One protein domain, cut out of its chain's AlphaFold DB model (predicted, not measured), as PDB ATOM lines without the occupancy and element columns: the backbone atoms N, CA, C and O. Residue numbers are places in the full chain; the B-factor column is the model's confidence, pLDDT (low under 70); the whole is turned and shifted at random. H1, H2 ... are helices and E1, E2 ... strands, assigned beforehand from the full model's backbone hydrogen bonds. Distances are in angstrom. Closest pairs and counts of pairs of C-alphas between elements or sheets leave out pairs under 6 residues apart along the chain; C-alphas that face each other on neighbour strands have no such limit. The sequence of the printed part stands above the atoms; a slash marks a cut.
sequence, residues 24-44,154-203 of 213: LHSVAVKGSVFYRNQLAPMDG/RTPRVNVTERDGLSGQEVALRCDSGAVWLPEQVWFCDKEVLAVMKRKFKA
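AT A GLANCE: This is residues 24 to 44 and 154 to 203 of the 213 residues of an uncharacterized protein of Kingella sp (UniProt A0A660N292). A strongly twisted sheet of four strands, E1 to E4, makes a wall, and two helices, H1 and H2, pack on one of its faces, running opposite ways and side by side over only part of their lengths. The other face bears no named helix, and the turn between E1 and E2, residues 164 to 169, sticks out from the body. The printed part has 71 residues, with two named helices and four named strands in the order H1 E1 E2 E3 E4 H2. The sheet order is E1 - E2 - E3 - E4, all antiparallel, and the class is mixed, helices and strands. The whole is compact, with a radius of gyration of the C-alphas of 12.4 A and spans of 32 by 31 by 18 A.

IN THESE COORDINATES: The sheet begins with E1, residues 157 to 163, 19.7 A long, from C-alpha 157 at (231.230, 199.663, 145.234). E2, residues 170 to 176, is 19.6 A long. E3 is residues 179 to 182, 9.4 A, and E4 is residues 186 to 189, 9.9 A. H1, residues 24 to 36, spans 18.5 A from C-alpha 24 at (237.835, 187.328, 149.930). H2, residues 191 to 202, spans 16.0 A and ends with C-alpha 202 at (246.001, 199.239, 146.764).

HOW THE PARTS SIT: The strands form a meander, each the antiparallel neighbour of the one before. In the hairpin of E1 and E2, at 159 degrees, N 160 and O 173 are 2.8 A apart, within hydrogen-bond range. In the hairpin of E2 and E3, at 131 degrees, N 179 and O 176 are 2.8 A apart. In the hairpin of E3 and E4, at 143 degrees, N 188 and O 180 are 2.8 A apart. The edge strands E1 and E4 are apart. H1 and H2 are on the same face of the sheet, in two layers, helices on one face of a sheet. The closest C-alphas of H1 and E4 are those of Gly 31 and Phe 188, 6.2 A apart. H2 has a height over the sheet of 9.8 A and only just lies over E1 and E3, with 3 C-alphas on each; on the local plane it stands at 88 degrees to E1, across the strands. H1 touches H2 with residues 24 to 28 alone, at a shallow tilt of 25 degrees, opposite ways; the closest C-alphas, of Val 27 and Val 193, are 6.3 A apart. In both helices every O i to N i+4 pair is within hydrogen-bond range.

THE WHOLE: The C-alphas farthest apart, of Gly 44 and Leu 166, are 37.2 A apart. Residues 45 to 153 are not printed, and C-alphas 44 and 154 are 25.4 A apart across the cut. Of the links that are printed whole, none is long. The mean pLDDT of the printed part is 89.7; residue 43 and residues 202 to 203 are under 70.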
ATOM      1  N   LEU A  24     239.034 186.536 149.662       94.00
ATOM      2  CA  LEU A  24     237.835 187.328 149.930       94.00
ATOM      3  C   LEU A  24     236.617 186.421 150.118       94.00
ATOM      4  O   LEU A  24     235.817 186.661 151.025       94.00
ATOM      5  N   HIS A  25     236.510 185.363 149.312       95.94
ATOM      6  CA  HIS A  25     235.486 184.338 149.459       95.94
ATOM      7  C   HIS A  25     235.591 183.662 150.824       95.94
ATOM      8  O   HIS A  25     234.575 183.488 151.488       95.94
ATOM      9  N   SER A  26     236.804 183.370 151.293       95.62
ATOM     10  CA  SER A  26     237.026 182.776 152.612       95.62
ATOM     11  C   SER A  26     236.458 183.625 153.746       95.62
ATOM     12  O   SER A  26     235.703 183.131 154.587       95.62
ATOM     13  N   VAL A  27     236.726 184.932 153.727       94.94
ATOM     14  CA  VAL A  27     236.197 185.842 154.748       94.94
ATOM     15  C   VAL A  27     234.678 186.033 154.607       94.94
ATOM     16  O   VAL A  27     233.985 186.152 155.618       94.94
ATOM     17  N   ALA A  28     234.134 186.018 153.386       96.62
ATOM     18  CA  ALA A  28     232.687 186.060 153.163       96.62
ATOM     19  C   ALA A  28     231.986 184.800 153.704       96.62
ATOM     20  O   ALA A  28     231.008 184.917 154.439       96.62
ATOM     21  N   VAL A  29     232.529 183.608 153.429       96.56
ATOM     22  CA  VAL A  29     232.031 182.332 153.972       96.56
ATOM     23  C   VAL A  29     232.075 182.340 155.493       96.56
ATOM     24  O   VAL A  29     231.085 181.979 156.124       96.56
ATOM     25  N   LYS A  30     233.172 182.810 156.097       94.81
ATOM     26  CA  LYS A  30     233.260 183.000 157.551       94.81
ATOM     27  C   LYS A  30     232.133 183.896 158.071       94.81
ATOM     28  O   LYS A  30     231.500 183.550 159.065       94.81
ATOM     29  N   GLY A  31     231.854 185.007 157.388       95.69
ATOM     30  CA  GLY A  31     230.731 185.894 157.697       95.69
ATOM     31  C   GLY A  31     229.379 185.174 157.665       95.69
ATOM     32  O   GLY A  31     228.623 185.268 158.628       95.69
ATOM     33  N   SER A  32     229.097 184.400 156.614       96.25
ATOM     34  CA  SER A  32     227.861 183.608 156.509       96.25
ATOM     35  C   SER A  32     227.766 182.519 157.578       96.25
ATOM     36  O   SER A  32     226.702 182.326 158.163       96.25
ATOM     37  N   VAL A  33     228.870 181.832 157.895       94.38
ATOM     38  CA  VAL A  33     228.924 180.860 158.999       94.38
ATOM     39  C   VAL A  33     228.611 181.550 160.323       94.38
ATOM     40  O   VAL A  33     227.797 181.039 161.091       94.38
ATOM     41  N   PHE A  34     229.198 182.718 160.584       94.06
ATOM     42  CA  PHE A  34     228.915 183.478 161.799       94.06
ATOM     43  C   PHE A  34     227.449 183.896 161.864       94.06
ATOM     44  O   PHE A  34     226.810 183.694 162.891       94.06
ATOM     45  N   TYR A  35     226.890 184.391 160.759       95.19
ATOM     46  CA  TYR A  35     225.496 184.819 160.703       95.19
ATOM     47  C   TYR A  35     224.531 183.662 160.988       95.19
ATOM     48  O   TYR A  35     223.690 183.756 161.880       95.19
ATOM     49  N   ARG A  36     224.684 182.537 160.275       94.50
ATOM     50  CA  ARG A  36     223.798 181.363 160.396       94.50
ATOM     51  C   ARG A  36     223.851 180.718 161.777       94.50
ATOM     52  O   ARG A  36     222.845 180.192 162.237       94.50
ATOM     53  N   ASN A  37     225.010 180.770 162.430       92.50
ATOM     54  CA  ASN A  37     225.218 180.195 163.758       92.50
ATOM     55  C   ASN A  37     225.093 181.230 164.889       92.50
ATOM     56  O   ASN A  37     225.415 180.913 166.029       92.50
ATOM     57  N   GLN A  38     224.650 182.459 164.585       91.69
ATOM     58  CA  GLN A  38     224.499 183.552 165.556       91.69
ATOM     59  C   GLN A  38     225.782 183.830 166.361       91.69
ATOM     60  O   GLN A  38     225.744 184.197 167.536       91.69
ATOM     61  N   LEU A  39     226.939 183.655 165.722       89.88
ATOM     62  CA  LEU A  39     228.237 183.943 166.315       89.88
ATOM     63  C   LEU A  39     228.554 185.429 166.151       89.88
ATOM     64  O   LEU A  39     228.404 186.003 165.070       89.88
ATOM     65  N   ALA A  40     229.042 186.045 167.223       83.19
ATOM     66  CA  ALA A  40     229.513 187.417 167.177       83.19
ATOM     67  C   ALA A  40     230.920 187.472 166.553       83.19
ATOM     68  O   ALA A  40     231.827 186.770 167.015       83.19
ATOM     69  N   PRO A  41     231.150 188.324 165.539       81.25
ATOM     70  CA  PRO A  41     232.502 188.722 165.164       81.25
ATOM     71  C   PRO A  41     233.219 189.342 166.369       81.25
ATOM     72  O   PRO A  41     232.570 189.890 167.257       81.25
ATOM     73  N   MET A  42     234.553 189.274 166.412       74.56
ATOM     74  CA  MET A  42     235.299 189.840 167.540       74.56
ATOM     75  C   MET A  42     234.964 191.320 167.753       74.56
ATOM     76  O   MET A  42     235.106 192.138 166.840       74.56
ATOM     77  N   ASP A  43     234.606 191.665 168.989       67.88
ATOM     78  CA  ASP A  43     234.297 193.035 169.372       67.88
ATOM     79  C   ASP A  43     235.509 193.954 169.174       67.88
ATOM     80  O   ASP A  43     236.588 193.774 169.744       67.88
ATOM     81  N   GLY A  44     235.333 194.983 168.348       83.00
ATOM     82  CA  GLY A  44     236.355 196.000 168.151       83.00
ATOM     83  C   GLY A  44     235.989 197.023 167.089       83.00
ATOM     84  O   GLY A  44     235.360 196.710 166.078       83.00
ATOM     85  N   ARG A 154     238.981 205.020 145.309       72.69
ATOM     86  CA  ARG A 154     238.012 206.058 144.913       72.69
ATOM     87  C   ARG A 154     236.686 205.485 144.407       72.69
ATOM     88  O   ARG A 154     235.806 206.258 144.048       72.69
ATOM     89  N   THR A 155     236.549 204.165 144.380       76.00
ATOM     90  CA  THR A 155     235.331 203.487 143.936       76.00
ATOM     91  C   THR A 155     234.636 202.906 145.166       76.00
ATOM     92  O   THR A 155     235.261 202.102 145.861       76.00
ATOM     93  N   PRO A 156     233.389 203.314 145.473       70.38
ATOM     94  CA  PRO A 156     232.704 202.885 146.691       70.38
ATOM     95  C   PRO A 156     232.338 201.406 146.614       70.38
ATOM     96  O   PRO A 156     232.672 200.640 147.513       70.38
ATOM     97  N   ARG A 157     231.730 201.009 145.489       86.06
ATOM     98  CA  ARG A 157     231.230 199.663 145.234       86.06
ATOM     99  C   ARG A 157     231.998 198.994 144.112       86.06
ATOM    100  O   ARG A 157     232.135 199.557 143.030       86.06
ATOM    101  N   VAL A 158     232.447 197.776 144.363       86.56
ATOM    102  CA  VAL A 158     233.162 196.954 143.391       86.56
ATOM    103  C   VAL A 158     232.659 195.521 143.466       86.56
ATOM    104  O   VAL A 158     232.318 195.031 144.541       86.56
ATOM    105  N   ASN A 159     232.605 194.855 142.319       90.38
ATOM    106  CA  ASN A 159     232.422 193.412 142.269       90.38
ATOM    107  C   ASN A 159     233.806 192.785 142.113       90.38
ATOM    108  O   ASN A 159     234.597 193.232 141.282       90.38
ATOM    109  N   VAL A 160     234.101 191.792 142.940       89.62
ATOM    110  CA  VAL A 160     235.350 191.038 142.897       89.62
ATOM    111  C   VAL A 160     235.008 189.619 142.488       89.62
ATOM    112  O   VAL A 160     234.235 188.961 143.180       89.62
ATOM    113  N   THR A 161     235.594 189.158 141.389       93.06
ATOM    114  CA  THR A 161     235.526 187.749 140.997       93.06
ATOM    115  C   THR A 161     236.792 187.046 141.466       93.06
ATOM    116  O   THR A 161     237.896 187.528 141.199       93.06
ATOM    117  N   GLU A 162     236.632 185.939 142.187       93.12
ATOM    118  CA  GLU A 162     237.717 185.007 142.507       93.12
ATOM    119  C   GLU A 162     237.468 183.695 141.762       93.12
ATOM    120  O   GLU A 162     236.353 183.167 141.796       93.12
ATOM    121  N   ARG A 163     238.501 183.199 141.075       93.06
ATOM    122  CA  ARG A 163     238.461 181.981 140.268       93.06
ATOM    123  C   ARG A 163     239.450 180.961 140.812       93.06
ATOM    124  O   ARG A 163     240.584 181.308 141.116       93.06
ATOM    125  N   ASP A 164     239.042 179.701 140.867       90.38
ATOM    126  CA  ASP A 164     239.981 178.597 141.034       90.38
ATOM    127  C   ASP A 164     240.550 178.192 139.667       90.38
ATOM    128  O   ASP A 164     239.821 177.752 138.774       90.38
ATOM    129  N   GLY A 165     241.865 178.340 139.504       87.25
ATOM    130  CA  GLY A 165     242.572 178.013 138.268       87.25
ATOM    131  C   GLY A 165     242.550 176.526 137.896       87.25
ATOM    132  O   GLY A 165     242.771 176.208 136.729       87.25
ATOM    133  N   LEU A 166     242.272 175.623 138.845       88.69
ATOM    134  CA  LEU A 166     242.213 174.178 138.594       88.69
ATOM    135  C   LEU A 166     240.811 173.718 138.192       88.69
ATOM    136  O   LEU A 166     240.646 173.088 137.150       88.69
ATOM    137  N   SER A 167     239.794 174.019 139.004       90.00
ATOM    138  CA  SER A 167     238.413 173.604 138.714       90.00
ATOM    139  C   SER A 167     237.694 174.518 137.720       90.00
ATOM    140  O   SER A 167     236.662 174.141 137.167       90.00
ATOM    141  N   GLY A 168     238.201 175.736 137.513       90.81
ATOM    142  CA  GLY A 168     237.538 176.769 136.728       90.81
ATOM    143  C   GLY A 168     236.326 177.399 137.421       90.81
ATOM    144  O   GLY A 168     235.685 178.248 136.805       90.81
ATOM    145  N   GLN A 169     236.012 177.013 138.663       94.00
ATOM    146  CA  GLN A 169     234.916 177.599 139.430       94.00
ATOM    147  C   GLN A 169     235.183 179.074 139.729       94.00
ATOM    148  O   GLN A 169     236.312 179.468 140.014       94.00
ATOM    149  N   GLU A 170     234.124 179.877 139.716       95.19
ATOM    150  CA  GLU A 170     234.177 181.308 140.001       95.19
ATOM    151  C   GLU A 170     233.143 181.688 141.059       95.19
ATOM    152  O   GLU A 170     232.044 181.135 141.117       95.19
ATOM    153  N   VAL A 171     233.484 182.683 141.874       94.69
ATOM    154  CA  VAL A 171     232.548 183.361 142.771       94.69
ATOM    155  C   VAL A 171     232.654 184.864 142.573       94.69
ATOM    156  O   VAL A 171     233.748 185.427 142.555       94.69
ATOM    157  N   ALA A 172     231.505 185.523 142.447       94.56
ATOM    158  CA  ALA A 172     231.409 186.973 142.379       94.56
ATOM    159  C   ALA A 172     230.928 187.525 143.725       94.56
ATOM    160  O   ALA A 172     229.862 187.166 144.223       94.56
ATOM    161  N   LEU A 173     231.715 188.424 144.307       94.88
ATOM    162  CA  LEU A 173     231.465 189.026 145.610       94.88
ATOM    163  C   LEU A 173     231.257 190.525 145.432       94.88
ATOM    164  O   LEU A 173     232.116 191.229 144.896       94.88
ATOM    165  N   ARG A 174     230.113 191.030 145.899       94.94
ATOM    166  CA  ARG A 174     229.846 192.469 145.925       94.94
ATOM    167  C   ARG A 174     230.451 193.072 147.186       94.94
ATOM    168  O   ARG A 174     230.171 192.637 148.301       94.94
ATOM    169  N   CYS A 175     231.245 194.112 147.003       91.94
ATOM    170  CA  CYS A 175     231.949 194.817 148.061       91.94
ATOM    171  C   CYS A 175     231.592 196.294 148.029       91.94
ATOM    172  O   CYS A 175     231.512 196.885 146.954       91.94
ATOM    173  N   ASP A 176     231.415 196.902 149.195       89.88
ATOM    174  CA  ASP A 176     231.184 198.336 149.309       89.88
ATOM    175  C   ASP A 176     231.841 198.875 150.570       89.88
ATOM    176  O   ASP A 176     231.578 198.391 151.672       89.88
ATOM    177  N   SER A 177     232.734 199.849 150.396       86.75
ATOM    178  CA  SER A 177     233.324 200.612 151.498       86.75
ATOM    179  C   SER A 177     233.865 199.737 152.646       86.75
ATOM    180  O   SER A 177     233.727 200.060 153.821       86.75
ATOM    181  N   GLY A 178     234.494 198.604 152.309       87.06
ATOM    182  CA  GLY A 178     235.068 197.647 153.264       87.06
ATOM    183  C   GLY A 178     234.100 196.683 153.939       87.06
ATOM    184  O   GLY A 178     234.481 196.043 154.921       87.06
ATOM    185  N   ALA A 179     232.880 196.569 153.427       93.44
ATOM    186  CA  ALA A 179     231.962 195.493 153.746       93.44
ATOM    187  C   ALA A 179     231.744 194.598 152.517       93.44
ATOM    188  O   ALA A 179     231.787 195.063 151.377       93.44
ATOM    189  N   VAL A 180     231.508 193.309 152.749       95.75
ATOM    190  CA  VAL A 180     231.131 192.333 151.718       95.75
ATOM    191  C   VAL A 180     229.656 191.978 151.872       95.75
ATOM    192  O   VAL A 180     229.170 191.818 152.989       95.75
ATOM    193  N   TRP A 181     228.928 191.906 150.761       97.38
ATOM    194  CA  TRP A 181     227.531 191.487 150.747       97.38
ATOM    195  C   TRP A 181     227.444 189.968 150.847       97.38
ATOM    196  O   TRP A 181     228.045 189.262 150.034       97.38
ATOM    197  N   LEU A 182     226.707 189.477 151.840       97.25
ATOM    198  CA  LEU A 182     226.514 188.051 152.064       97.25
ATOM    199  C   LEU A 182     225.211 187.540 151.417       97.25
ATOM    200  O   LEU A 182     224.269 188.319 151.237       97.25
ATOM    201  N   PRO A 183     225.110 186.229 151.120       96.00
ATOM    202  CA  PRO A 183     223.875 185.598 150.643       96.00
ATOM    203  C   PRO A 183     222.665 185.817 151.560       96.00
ATOM    204  O   PRO A 183     221.537 185.868 151.084       96.00
ATOM    205  N   GLU A 184     222.893 186.000 152.863       96.62
ATOM    206  CA  GLU A 184     221.860 186.274 153.872       96.62
ATOM    207  C   GLU A 184     221.271 187.695 153.789       96.62
ATOM    208  O   GLU A 184     220.515 188.110 154.661       96.62
ATOM    209  N   GLN A 185     221.597 188.441 152.731       96.56
ATOM    210  CA  GLN A 185     221.140 189.805 152.483       96.56
ATOM    211  C   GLN A 185     221.569 190.796 153.567       96.56
ATOM    212  O   GLN A 185     220.812 191.658 154.015       96.56
ATOM    213  N   VAL A 186     222.828 190.674 153.972       96.69
ATOM    214  CA  VAL A 186     223.437 191.512 154.996       96.69
ATOM    215  C   VAL A 186     224.859 191.878 154.601       96.69
ATOM    216  O   VAL A 186     225.571 191.103 153.959       96.69
ATOM    217  N   TRP A 187     225.294 193.075 154.987       96.75
ATOM    218  CA  TRP A 187     226.681 193.488 154.826       96.75
ATOM    219  C   TRP A 187     227.509 192.984 155.997       96.75
ATOM    220  O   TRP A 187     227.158 193.207 157.153       96.75
ATOM    221  N   PHE A 188     228.640 192.359 155.709       96.31
ATOM    222  CA  PHE A 188     229.587 191.907 156.713       96.31
ATOM    223  C   PHE A 188     230.864 192.737 156.662       96.31
ATOM    224  O   PHE A 188     231.491 192.879 155.609       96.31
ATOM    225  N   CYS A 189     231.252 193.293 157.806       94.25
ATOM    226  CA  CYS A 189     232.485 194.050 157.963       94.25
ATOM    227  C   CYS A 189     233.321 193.451 159.092       94.25
ATOM    228  O   CYS A 189     232.831 193.248 160.199       94.25
ATOM    229  N   ASP A 190     234.600 193.214 158.818       93.38
ATOM    230  CA  ASP A 190     235.567 192.731 159.798       93.38
ATOM    231  C   ASP A 190     236.985 193.211 159.437       93.38
ATOM    232  O   ASP A 190     237.243 193.672 158.319       93.38
ATOM    233  N   LYS A 191     237.934 193.111 160.376       91.62
ATOM    234  CA  LYS A 191     239.343 193.453 160.134       91.62
ATOM    235  C   LYS A 191     239.937 192.659 158.971       91.62
ATOM    236  O   LYS A 191     240.713 193.227 158.201       91.62
ATOM    237  N   GLU A 192     239.575 191.385 158.826       92.44
ATOM    238  CA  GLU A 192     240.062 190.535 157.735       92.44
ATOM    239  C   GLU A 192     239.525 191.001 156.379       92.44
ATOM    240  O   GLU A 192     240.310 191.149 155.440       92.44
ATOM    241  N   VAL A 193     238.234 191.357 156.301       92.00
ATOM    242  CA  VAL A 193     237.614 191.937 155.094       92.00
ATOM    243  C   VAL A 193     238.398 193.173 154.654       92.00
ATOM    244  O   VAL A 193     238.840 193.279 153.509       92.00
ATOM    245  N   LEU A 194     238.643 194.094 155.589       90.00
ATOM    246  CA  LEU A 194     239.390 195.319 155.322       90.00
ATOM    247  C   LEU A 194     240.830 195.049 154.885       90.00
ATOM    248  O   LEU A 194     241.352 195.760 154.026       90.00
ATOM    249  N   ALA A 195     241.490 194.054 155.480       90.56
ATOM    250  CA  ALA A 195     242.856 193.693 155.135       90.56
ATOM    251  C   ALA A 195     242.943 193.132 153.708       90.56
ATOM    252  O   ALA A 195     243.786 193.596 152.935       90.56
ATOM    253  N   VAL A 196     242.052 192.203 153.345       90.38
ATOM    254  CA  VAL A 196     241.976 191.618 151.997       90.38
ATOM    255  C   VAL A 196     241.676 192.702 150.963       90.38
ATOM    256  O   VAL A 196     242.428 192.857 149.999       90.38
ATOM    257  N   MET A 197     240.639 193.520 151.184       87.75
ATOM    258  CA  MET A 197     240.272 194.578 150.239       87.75
ATOM    259  C   MET A 197     241.375 195.629 150.088       87.75
ATOM    260  O   MET A 197     241.703 196.025 148.967       87.75
ATOM    261  N   LYS A 198     242.012 196.050 151.190       86.88
ATOM    262  CA  LYS A 198     243.132 197.000 151.139       86.88
ATOM    263  C   LYS A 198     244.296 196.451 150.320       86.88
ATOM    264  O   LYS A 198     244.887 197.214 149.560       86.88
ATOM    265  N   ARG A 199     244.642 195.164 150.462       86.81
ATOM    266  CA  ARG A 199     245.691 194.527 149.645       86.81
ATOM    267  C   ARG A 199     245.301 194.515 148.167       86.81
ATOM    268  O   ARG A 199     246.060 195.044 147.356       86.81
ATOM    269  N   LYS A 200     244.112 193.996 147.839       79.31
ATOM    270  CA  LYS A 200     243.636 193.865 146.452       79.31
ATOM    271  C   LYS A 200     243.516 195.223 145.744       79.31
ATOM    272  O   LYS A 200     244.022 195.367 144.637       79.31
ATOM    273  N   PHE A 201     242.938 196.250 146.377       75.25
ATOM    274  CA  PHE A 201     242.691 197.533 145.689       75.25
ATOM    275  C   PHE A 201     243.882 198.500 145.749       75.25
ATOM    276  O   PHE A 201     244.060 199.292 144.827       75.25
ATOM    277  N   LYS A 202     244.762 198.431 146.765       69.12
ATOM    278  CA  LYS A 202     246.001 199.239 146.764       69.12
ATOM    279  C   LYS A 202     246.975 198.782 145.673       69.12
ATOM    280  O   LYS A 202     247.706 199.617 145.140       69.12
ATOM    281  N   ALA A 203     246.980 197.490 145.340       58.44
ATOM    282  CA  ALA A 203     247.773 196.946 144.238       58.44
ATOM    283  C   ALA A 203     247.318 197.468 142.858       58.44
ATOM    284  O   ALA A 203     248.109 197.491 141.921       58.44
TER     285      ALA A 203